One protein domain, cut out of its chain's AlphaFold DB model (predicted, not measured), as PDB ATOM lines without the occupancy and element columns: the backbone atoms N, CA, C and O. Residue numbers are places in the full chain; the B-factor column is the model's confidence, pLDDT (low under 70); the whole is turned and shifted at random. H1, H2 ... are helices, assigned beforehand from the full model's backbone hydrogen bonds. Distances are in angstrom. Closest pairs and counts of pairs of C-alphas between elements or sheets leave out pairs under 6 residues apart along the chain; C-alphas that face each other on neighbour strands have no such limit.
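What this domain is: This is residues 177 to 236 of the 236 residues of the protein "Radical SAM core domain-containing protein" of Methanosarcinales archaeon (UniProt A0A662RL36). Two helices, H1 and H2, pack on each other at a steep angle, and after them the chain swings out in a wide loop with no named element, residues 206 to 230, then comes back to a very short helix, H3, near the last residue of H2. The whole makes a flat outline of 31 by 29 by 13 A, and the loop reaches far out from H1, with Thr 222 at the far side from Lys 179. The printed part has 60 residues, with three named helices in the order H1, H2, H3 and no named strand; the class is all helix, though under half of the residues, 25 of 60, are in named elements. It is compact, with a radius of gyration of the C-alphas of 11.5 A.

How they stand to each other: H1, residues 179 to 187, touches H2, residues 194 to 205, with 14 pairs of C-alphas within 8 A. Their closest C-alphas are those of Ala 185 and Lys 197, 4.9 A apart, and their centres are 8.2 A apart. They run opposite ways at a steep tilt of 67 degrees, only just short of about perpendicular. H3, residues 231 to 234, is close to H2 but not clearly touching it: their closest C-alphas are those of Leu 205 and Leu 234, 7.9 A apart, and their centres are 16.0 A apart. H1 and H3 are apart. In H1 and H2 every O i to N i+4 pair is within hydrogen-bond range. H3 is too short for such a pair, and its one O i to N i+3 pair is not within range.

Where its parts are: H1 begins at C-alpha 179, at (-15.351, 28.455, -5.058), and measures 12.6 A from first to last C-alpha. A short link of 6 residues leads to H2, the longest helix with 12 residues, which measures 16.7 A and ends at C-alpha 205, at (-13.064, 40.401, -4.845). A long link of 25 residues, 206 to 230, follows, with its C-alphas 5 to 18 A from the mean of the C-alphas. H3, four residues, ends at C-alpha 234, at (-8.264, 35.886, -0.555).

The domain as a whole: The two C-alphas farthest apart are those of Lys 179 and Thr 222, at 30.9 A, while the C-alphas of the first and last printed residues, Ile 177 and Leu 236, are 7.3 A apart. The printed part has no cut, and Leu 236 is the chain's last residue. The mean pLDDT of the printed part is 85.8; residues 229 to 236 are under 70, and H3, which lies among them, has a mean pLDDT of 59.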
ATOM      1  N   ILE A 177     -10.437  27.305 -10.414       87.50
ATOM      2  CA  ILE A 177     -11.118  28.547 -10.043       87.50
ATOM      3  C   ILE A 177     -11.636  28.399  -8.610       87.50
ATOM      4  O   ILE A 177     -12.376  27.459  -8.316       87.50
ATOM      5  N   SER A 178     -11.330  29.365  -7.744       86.44
ATOM      6  CA  SER A 178     -11.868  29.398  -6.386       86.44
ATOM      7  C   SER A 178     -13.399  29.304  -6.340       86.44
ATOM      8  O   SER A 178     -14.121  29.976  -7.088       86.44
ATOM      9  N   LYS A 179     -13.913  28.533  -5.371       89.56
ATOM     10  CA  LYS A 179     -15.351  28.455  -5.058       89.56
ATOM     11  C   LYS A 179     -15.952  29.838  -4.814       89.56
ATOM     12  O   LYS A 179     -17.020  30.137  -5.341       89.56
ATOM     13  N   ARG A 180     -15.222  30.714  -4.119       90.12
ATOM     14  CA  ARG A 180     -15.648  32.083  -3.807       90.12
ATOM     15  C   ARG A 180     -15.809  32.936  -5.063       90.12
ATOM     16  O   ARG A 180     -16.752  33.723  -5.169       90.12
ATOM     17  N   VAL A 181     -14.916  32.765  -6.038       91.75
ATOM     18  CA  VAL A 181     -15.025  33.425  -7.347       91.75
ATOM     19  C   VAL A 181     -16.262  32.921  -8.090       91.75
ATOM     20  O   VAL A 181     -17.015  33.725  -8.639       91.75
ATOM     21  N   ILE A 182     -16.507  31.607  -8.082       93.12
ATOM     22  CA  ILE A 182     -17.679  30.992  -8.722       93.12
ATOM     23  C   ILE A 182     -18.981  31.499  -8.087       93.12
ATOM     24  O   ILE A 182     -19.915  31.849  -8.808       93.12
ATOM     25  N   GLU A 183     -19.049  31.557  -6.760       94.06
ATOM     26  CA  GLU A 183     -20.197  32.067  -6.002       94.06
ATOM     27  C   GLU A 183     -20.452  33.544  -6.310       94.06
ATOM     28  O   GLU A 183     -21.537  33.894  -6.775       94.06
ATOM     29  N   THR A 184     -19.417  34.381  -6.209       92.94
ATOM     30  CA  THR A 184     -19.500  35.809  -6.557       92.94
ATOM     31  C   THR A 184     -19.969  36.000  -8.003       92.94
ATOM     32  O   THR A 184     -20.802  36.858  -8.294       92.94
ATOM     33  N   ALA A 185     -19.482  35.178  -8.937       94.00
ATOM     34  CA  ALA A 185     -19.908  35.233 -10.330       94.00
ATOM     35  C   ALA A 185     -21.397  34.893 -10.501       94.00
ATOM     36  O   ALA A 185     -22.064  35.512 -11.328       94.00
ATOM     37  N   ARG A 186     -21.945  33.941  -9.731       93.69
ATOM     38  CA  ARG A 186     -23.378  33.587  -9.782       93.69
ATOM     39  C   ARG A 186     -24.269  34.738  -9.316       93.69
ATOM     40  O   ARG A 186     -25.325  34.950  -9.910       93.69
ATOM     41  N   GLU A 187     -23.828  35.499  -8.320       92.69
ATOM     42  CA  GLU A 187     -24.577  36.620  -7.734       92.69
ATOM     43  C   GLU A 187     -24.619  37.870  -8.626       92.69
ATOM     44  O   GLU A 187     -25.519  38.706  -8.499       92.69
ATOM     45  N   LEU A 188     -23.685  38.004  -9.574       90.88
ATOM     46  CA  LEU A 188     -23.637  39.150 -10.479       90.88
ATOM     47  C   LEU A 188     -24.826  39.153 -11.450       90.88
ATOM     48  O   LEU A 188     -24.893  38.371 -12.403       90.88
ATOM     49  N   LYS A 189     -25.749  40.094 -11.227       86.25
ATOM     50  CA  LYS A 189     -26.914  40.357 -12.094       86.25
ATOM     51  C   LYS A 189     -26.626  41.349 -13.225       86.25
ATOM     52  O   LYS A 189     -27.370  41.388 -14.192       86.25
ATOM     53  N   SER A 190     -25.548  42.133 -13.123       79.50
ATOM     54  CA  SER A 190     -25.211  43.199 -14.084       79.50
ATOM     55  C   SER A 190     -24.658  42.704 -15.424       79.50
ATOM     56  O   SER A 190     -24.367  43.512 -16.299       79.50
ATOM     57  N   MET A 191     -24.479  41.393 -15.583       84.81
ATOM     58  CA  MET A 191     -23.882  40.770 -16.762       84.81
ATOM     59  C   MET A 191     -24.716  39.561 -17.176       84.81
ATOM     60  O   MET A 191     -25.147  38.798 -16.319       84.81
ATOM     61  N   ASN A 192     -24.881  39.332 -18.478       86.94
ATOM     62  CA  ASN A 192     -25.587  38.147 -18.986       86.94
ATOM     63  C   ASN A 192     -24.621  37.018 -19.387       86.94
ATOM     64  O   ASN A 192     -24.952  35.842 -19.268       86.94
ATOM     65  N   HIS A 193     -23.396  37.354 -19.804       93.94
ATOM     66  CA  HIS A 193     -22.408  36.374 -20.254       93.94
ATOM     67  C   HIS A 193     -21.654  35.733 -19.075       93.94
ATOM     68  O   HIS A 193     -21.048  36.434 -18.261       93.94
ATOM     69  N   LYS A 194     -21.624  34.392 -19.005       93.00
ATOM     70  CA  LYS A 194     -20.972  33.633 -17.916       93.00
ATOM     71  C   LYS A 194     -19.494  34.001 -17.746       93.00
ATOM     72  O   LYS A 194     -19.046  34.224 -16.626       93.00
ATOM     73  N   GLY A 195     -18.757  34.126 -18.851       92.56
ATOM     74  CA  GLY A 195     -17.349  34.537 -18.811       92.56
ATOM     75  C   GLY A 195     -17.157  35.965 -18.287       92.56
ATOM     76  O   GLY A 195     -16.212  36.228 -17.551       92.56
ATOM     77  N   ALA A 196     -18.092  36.876 -18.586       93.19
ATOM     78  CA  ALA A 196     -18.026  38.255 -18.101       93.19
ATOM     79  C   ALA A 196     -18.312  38.336 -16.594       93.19
ATOM     80  O   ALA A 196     -17.621  39.057 -15.876       93.19
ATOM     81  N   LYS A 197     -19.277  37.544 -16.101       94.19
ATOM     82  CA  LYS A 197     -19.533  37.390 -14.661       94.19
ATOM     83  C   LYS A 197     -18.289  36.898 -13.926       94.19
ATOM     84  O   LYS A 197     -17.917  37.474 -12.911       94.19
ATOM     85  N   LEU A 198     -17.624  35.879 -14.469       93.44
ATOM     86  CA  LEU A 198     -16.411  35.324 -13.876       93.44
ATOM     87  C   LEU A 198     -15.270  36.356 -13.821       93.44
ATOM     88  O   LEU A 198     -14.675  36.561 -12.768       93.44
ATOM     89  N   ALA A 199     -15.009  37.068 -14.920       92.25
ATOM     90  CA  ALA A 199     -13.980  38.111 -14.959       92.25
ATOM     91  C   ALA A 199     -14.271  39.275 -13.989       92.25
ATOM     92  O   ALA A 199     -13.372  39.789 -13.314       92.25
ATOM     93  N   LEU A 200     -15.539  39.689 -13.889       92.44
ATOM     94  CA  LEU A 200     -15.951  40.743 -12.967       92.44
ATOM     95  C   LEU A 200     -15.875  40.286 -11.504       92.44
ATOM     96  O   LEU A 200     -15.511  41.099 -10.659       92.44
ATOM     97  N   ALA A 201     -16.142  39.012 -11.203       92.25
ATOM     98  CA  ALA A 201     -16.021  38.450  -9.857       92.25
ATOM     99  C   ALA A 201     -14.598  38.590  -9.291       92.25
ATOM    100  O   ALA A 201     -14.440  39.074  -8.172       92.25
ATOM    101  N   TYR A 202     -13.562  38.293 -10.085       91.38
ATOM    102  CA  TYR A 202     -12.169  38.542  -9.683       91.38
ATOM    103  C   TYR A 202     -11.919  40.012  -9.347       91.38
ATOM    104  O   TYR A 202     -11.349  40.342  -8.311       91.38
ATOM    105  N   SER A 203     -12.387  40.915 -10.211       91.31
ATOM    106  CA  SER A 203     -12.205  42.350  -9.989       91.31
ATOM    107  C   SER A 203     -12.959  42.827  -8.744       91.31
ATOM    108  O   SER A 203     -12.437  43.643  -7.990       91.31
ATOM    109  N   ARG A 204     -14.170  42.309  -8.505       90.62
ATOM    110  CA  ARG A 204     -14.993  42.589  -7.321       90.62
ATOM    111  C   ARG A 204     -14.290  42.163  -6.041       90.62
ATOM    112  O   ARG A 204     -14.174  42.974  -5.130       90.62
ATOM    113  N   LEU A 205     -13.772  40.939  -6.006       90.00
ATOM    114  CA  LEU A 205     -13.064  40.401  -4.845       90.00
ATOM    115  C   LEU A 205     -11.729  41.113  -4.596       90.00
ATOM    116  O   LEU A 205     -11.318  41.253  -3.450       90.00
ATOM    117  N   ALA A 206     -11.104  41.653  -5.644       90.06
ATOM    118  CA  ALA A 206      -9.950  42.537  -5.516       90.06
ATOM    119  C   ALA A 206     -10.303  43.955  -5.019       90.06
ATOM    120  O   ALA A 206      -9.393  44.749  -4.815       90.06
ATOM    121  N   GLY A 207     -11.589  44.295  -4.843       91.31
ATOM    122  CA  GLY A 207     -12.051  45.588  -4.320       91.31
ATOM    123  C   GLY A 207     -12.756  46.491  -5.338       91.31
ATOM    124  O   GLY A 207     -13.058  47.641  -5.029       91.31
ATOM    125  N   CYS A 208     -13.035  46.028  -6.560       92.06
ATOM    126  CA  CYS A 208     -13.729  46.845  -7.556       92.06
ATOM    127  C   CYS A 208     -15.161  47.175  -7.120       92.06
ATOM    128  O   CYS A 208     -15.968  46.297  -6.825       92.06
ATOM    129  N   ILE A 209     -15.512  48.457  -7.167       90.06
ATOM    130  CA  ILE A 209     -16.862  48.931  -6.834       90.06
ATOM    131  C   ILE A 209     -17.793  49.003  -8.057       90.06
ATOM    132  O   ILE A 209     -19.012  49.079  -7.904       90.06
ATOM    133  N   SER A 210     -17.241  48.941  -9.274       87.88
ATOM    134  CA  SER A 210     -17.985  49.109 -10.531       87.88
ATOM    135  C   SER A 210     -18.726  47.838 -10.963       87.88
ATOM    136  O   SER A 210     -18.231  46.721 -10.812       87.88
ATOM    137  N   SER A 211     -19.916  48.007 -11.545       82.88
ATOM    138  CA  SER A 211     -20.764  46.932 -12.079       82.88
ATOM    139  C   SER A 211     -20.396  46.468 -13.491       82.88
ATOM    140  O   SER A 211     -20.840  45.389 -13.882       82.88
ATOM    141  N   SER A 212     -19.595  47.238 -14.237       83.06
ATOM    142  CA  SER A 212     -19.245  46.951 -15.638       83.06
ATOM    143  C   SER A 212     -17.779  47.210 -16.008       83.06
ATOM    144  O   SER A 212     -17.419  47.102 -17.175       83.06
ATOM    145  N   ARG A 213     -16.910  47.518 -15.028       86.94
ATOM    146  CA  ARG A 213     -15.479  47.832 -15.227       86.94
ATOM    147  C   ARG A 213     -15.202  48.873 -16.326       86.94
ATOM    148  O   ARG A 213     -14.148  48.849 -16.955       86.94
ATOM    149  N   ASN A 214     -16.081  49.864 -16.467       89.31
ATOM    150  CA  ASN A 214     -15.787  51.075 -17.233       89.31
ATOM    151  C   ASN A 214     -14.845  51.997 -16.432       89.31
ATOM    152  O   ASN A 214     -15.265  52.978 -15.820       89.31
ATOM    153  N   CYS A 215     -13.563  51.624 -16.347       90.88
ATOM    154  CA  CYS A 215     -12.583  52.316 -15.504       90.88
ATOM    155  C   CYS A 215     -12.385  53.789 -15.901       90.88
ATOM    156  O   CYS A 215     -12.075  54.595 -15.027       90.88
ATOM    157  N   GLY A 216     -12.604  54.153 -17.171       89.88
ATOM    158  CA  GLY A 216     -12.484  55.535 -17.646       89.88
ATOM    159  C   GLY A 216     -13.505  56.484 -17.012       89.88
ATOM    160  O   GLY A 216     -13.169  57.620 -16.674       89.88
ATOM    161  N   GLU A 217     -14.721  56.000 -16.764       91.38
ATOM    162  CA  GLU A 217     -15.819  56.765 -16.153       91.38
ATOM    163  C   GLU A 217     -15.960  56.518 -14.642       91.38
ATOM    164  O   GLU A 217     -16.839  57.074 -13.989       91.38
ATOM    165  N   CYS A 218     -15.104  55.679 -14.055       91.31
ATOM    166  CA  CYS A 218     -15.218  55.320 -12.648       91.31
ATOM    167  C   CYS A 218     -14.892  56.519 -11.736       91.31
ATOM    168  O   CYS A 218     -13.825  57.123 -11.888       91.31
ATOM    169  N   PRO A 219     -15.728  56.823 -10.722       90.38
ATOM    170  CA  PRO A 219     -15.451  57.916  -9.787       90.38
ATOM    171  C   PRO A 219     -14.167  57.687  -8.974       90.38
ATOM    172  O   PRO A 219     -13.518  58.642  -8.564       90.38
ATOM    173  N   SER A 220     -13.752  56.430  -8.794       89.94
ATOM    174  CA  SER A 220     -12.509  56.057  -8.107       89.94
ATOM    175  C   SER A 220     -11.334  55.811  -9.062       89.94
ATOM    176  O   SER A 220     -10.360  55.181  -8.663       89.94
ATOM    177  N   ARG A 221     -11.383  56.267 -10.324       87.75
ATOM    178  CA  ARG A 221     -10.336  55.972 -11.331       87.75
ATOM    179  C   ARG A 221      -8.928  56.433 -10.942       87.75
ATOM    180  O   ARG A 221      -7.957  55.828 -11.375       87.75
ATOM    181  N   THR A 222      -8.818  57.480 -10.127       88.50
ATOM    182  CA  THR A 222      -7.539  58.020  -9.635       88.50
ATOM    183  C   THR A 222      -7.023  57.313  -8.383       88.50
ATOM    184  O   THR A 222      -5.839  57.406  -8.086       88.50
ATOM    185  N   ASN A 223      -7.887  56.594  -7.659       89.44
ATOM    186  CA  ASN A 223      -7.526  55.819  -6.474       89.44
ATOM    187  C   ASN A 223      -8.355  54.530  -6.436       89.44
ATOM    188  O   ASN A 223      -9.282  54.379  -5.637       89.44
ATOM    189  N   CYS A 224      -8.083  53.640  -7.391       89.62
ATOM    190  CA  CYS A 224      -8.884  52.442  -7.583       89.62
ATOM    191  C   CYS A 224      -8.713  51.499  -6.381       89.62
ATOM    192  O   CYS A 224      -7.596  51.041  -6.136       89.62
ATOM    193  N   PRO A 225      -9.796  51.136  -5.668       89.12
ATOM    194  CA  PRO A 225      -9.707  50.174  -4.572       89.12
ATOM    195  C   PRO A 225      -9.452  48.741  -5.060       89.12
ATOM    196  O   PRO A 225      -9.106  47.885  -4.252       89.12
ATOM    197  N   ALA A 226      -9.622  48.472  -6.363       89.31
ATOM    198  CA  ALA A 226      -9.382  47.162  -6.955       89.31
ATOM    199  C   ALA A 226      -7.874  46.884  -7.057       89.31
ATOM    200  O   ALA A 226      -7.247  47.181  -8.075       89.31
ATOM    201  N   ALA A 227      -7.305  46.313  -6.003       81.38
ATOM    202  CA  ALA A 227      -5.903  45.946  -5.920       81.38
ATOM    203  C   ALA A 227      -5.779  44.547  -5.319       81.38
ATOM    204  O   ALA A 227      -6.125  44.306  -4.161       81.38
ATOM    205  N   LEU A 228      -5.241  43.621  -6.108       71.88
ATOM    206  CA  LEU A 228      -4.925  42.282  -5.638       71.88
ATOM    207  C   LEU A 228      -3.627  42.350  -4.821       71.88
ATOM    208  O   LEU A 228      -2.540  42.226  -5.377       71.88
ATOM    209  N   LYS A 229      -3.742  42.646  -3.520       66.38
ATOM    210  CA  LYS A 229      -2.582  42.859  -2.636       66.38
ATOM    211  C   LYS A 229      -1.761  41.580  -2.476       66.38
ATOM    212  O   LYS A 229      -0.566  41.584  -2.738       66.38
ATOM    213  N   GLU A 230      -2.435  40.490  -2.120       66.19
ATOM    214  CA  GLU A 230      -1.858  39.154  -1.988       66.19
ATOM    215  C   GLU A 230      -2.886  38.129  -2.487       66.19
ATOM    216  O   GLU A 230      -3.824  37.806  -1.757       66.19
ATOM    217  N   PRO A 231      -2.774  37.657  -3.744       61.12
ATOM    218  CA  PRO A 231      -3.744  36.748  -4.361       61.12
ATOM    219  C   PRO A 231      -4.094  35.528  -3.498       61.12
ATOM    220  O   PRO A 231      -5.237  35.082  -3.490       61.12
ATOM    221  N   TRP A 232      -3.115  35.032  -2.742       61.25
ATOM    222  CA  TRP A 232      -3.221  33.858  -1.878       61.25
ATOM    223  C   TRP A 232      -3.953  34.108  -0.550       61.25
ATOM    224  O   TRP A 232      -4.414  33.149   0.050       61.25
ATOM    225  N   LEU A 233      -4.107  35.358  -0.087       56.62
ATOM    226  CA  LEU A 233      -4.845  35.661   1.156       56.62
ATOM    227  C   LEU A 233      -6.366  35.673   0.977       56.62
ATOM    228  O   LEU A 233      -7.110  35.734   1.954       56.62
ATOM    229  N   LEU A 234      -6.845  35.704  -0.265       58.88
ATOM    230  CA  LEU A 234      -8.264  35.886  -0.555       58.88
ATOM    231  C   LEU A 234      -8.976  34.578  -0.928       58.88
ATOM    232  O   LEU A 234     -10.178  34.631  -1.215       58.88
ATOM    233  N   ASP A 235      -8.263  33.443  -0.894       63.91
ATOM    234  CA  ASP A 235      -8.681  32.168  -1.486       63.91
ATOM    235  C   ASP A 235      -9.276  32.400  -2.887       63.91
ATOM    236  O   ASP A 235     -10.399  31.977  -3.154       63.91
ATOM    237  N   LEU A 236      -8.596  33.169  -3.752       57.00
ATOM    238  CA  LEU A 236      -9.040  33.497  -5.122       57.00
ATOM    239  C   LEU A 236      -8.434  32.586  -6.184       57.00
ATOM    240  O   LEU A 236      -7.249  32.219  -6.044       57.00
TER     241      LEU A 236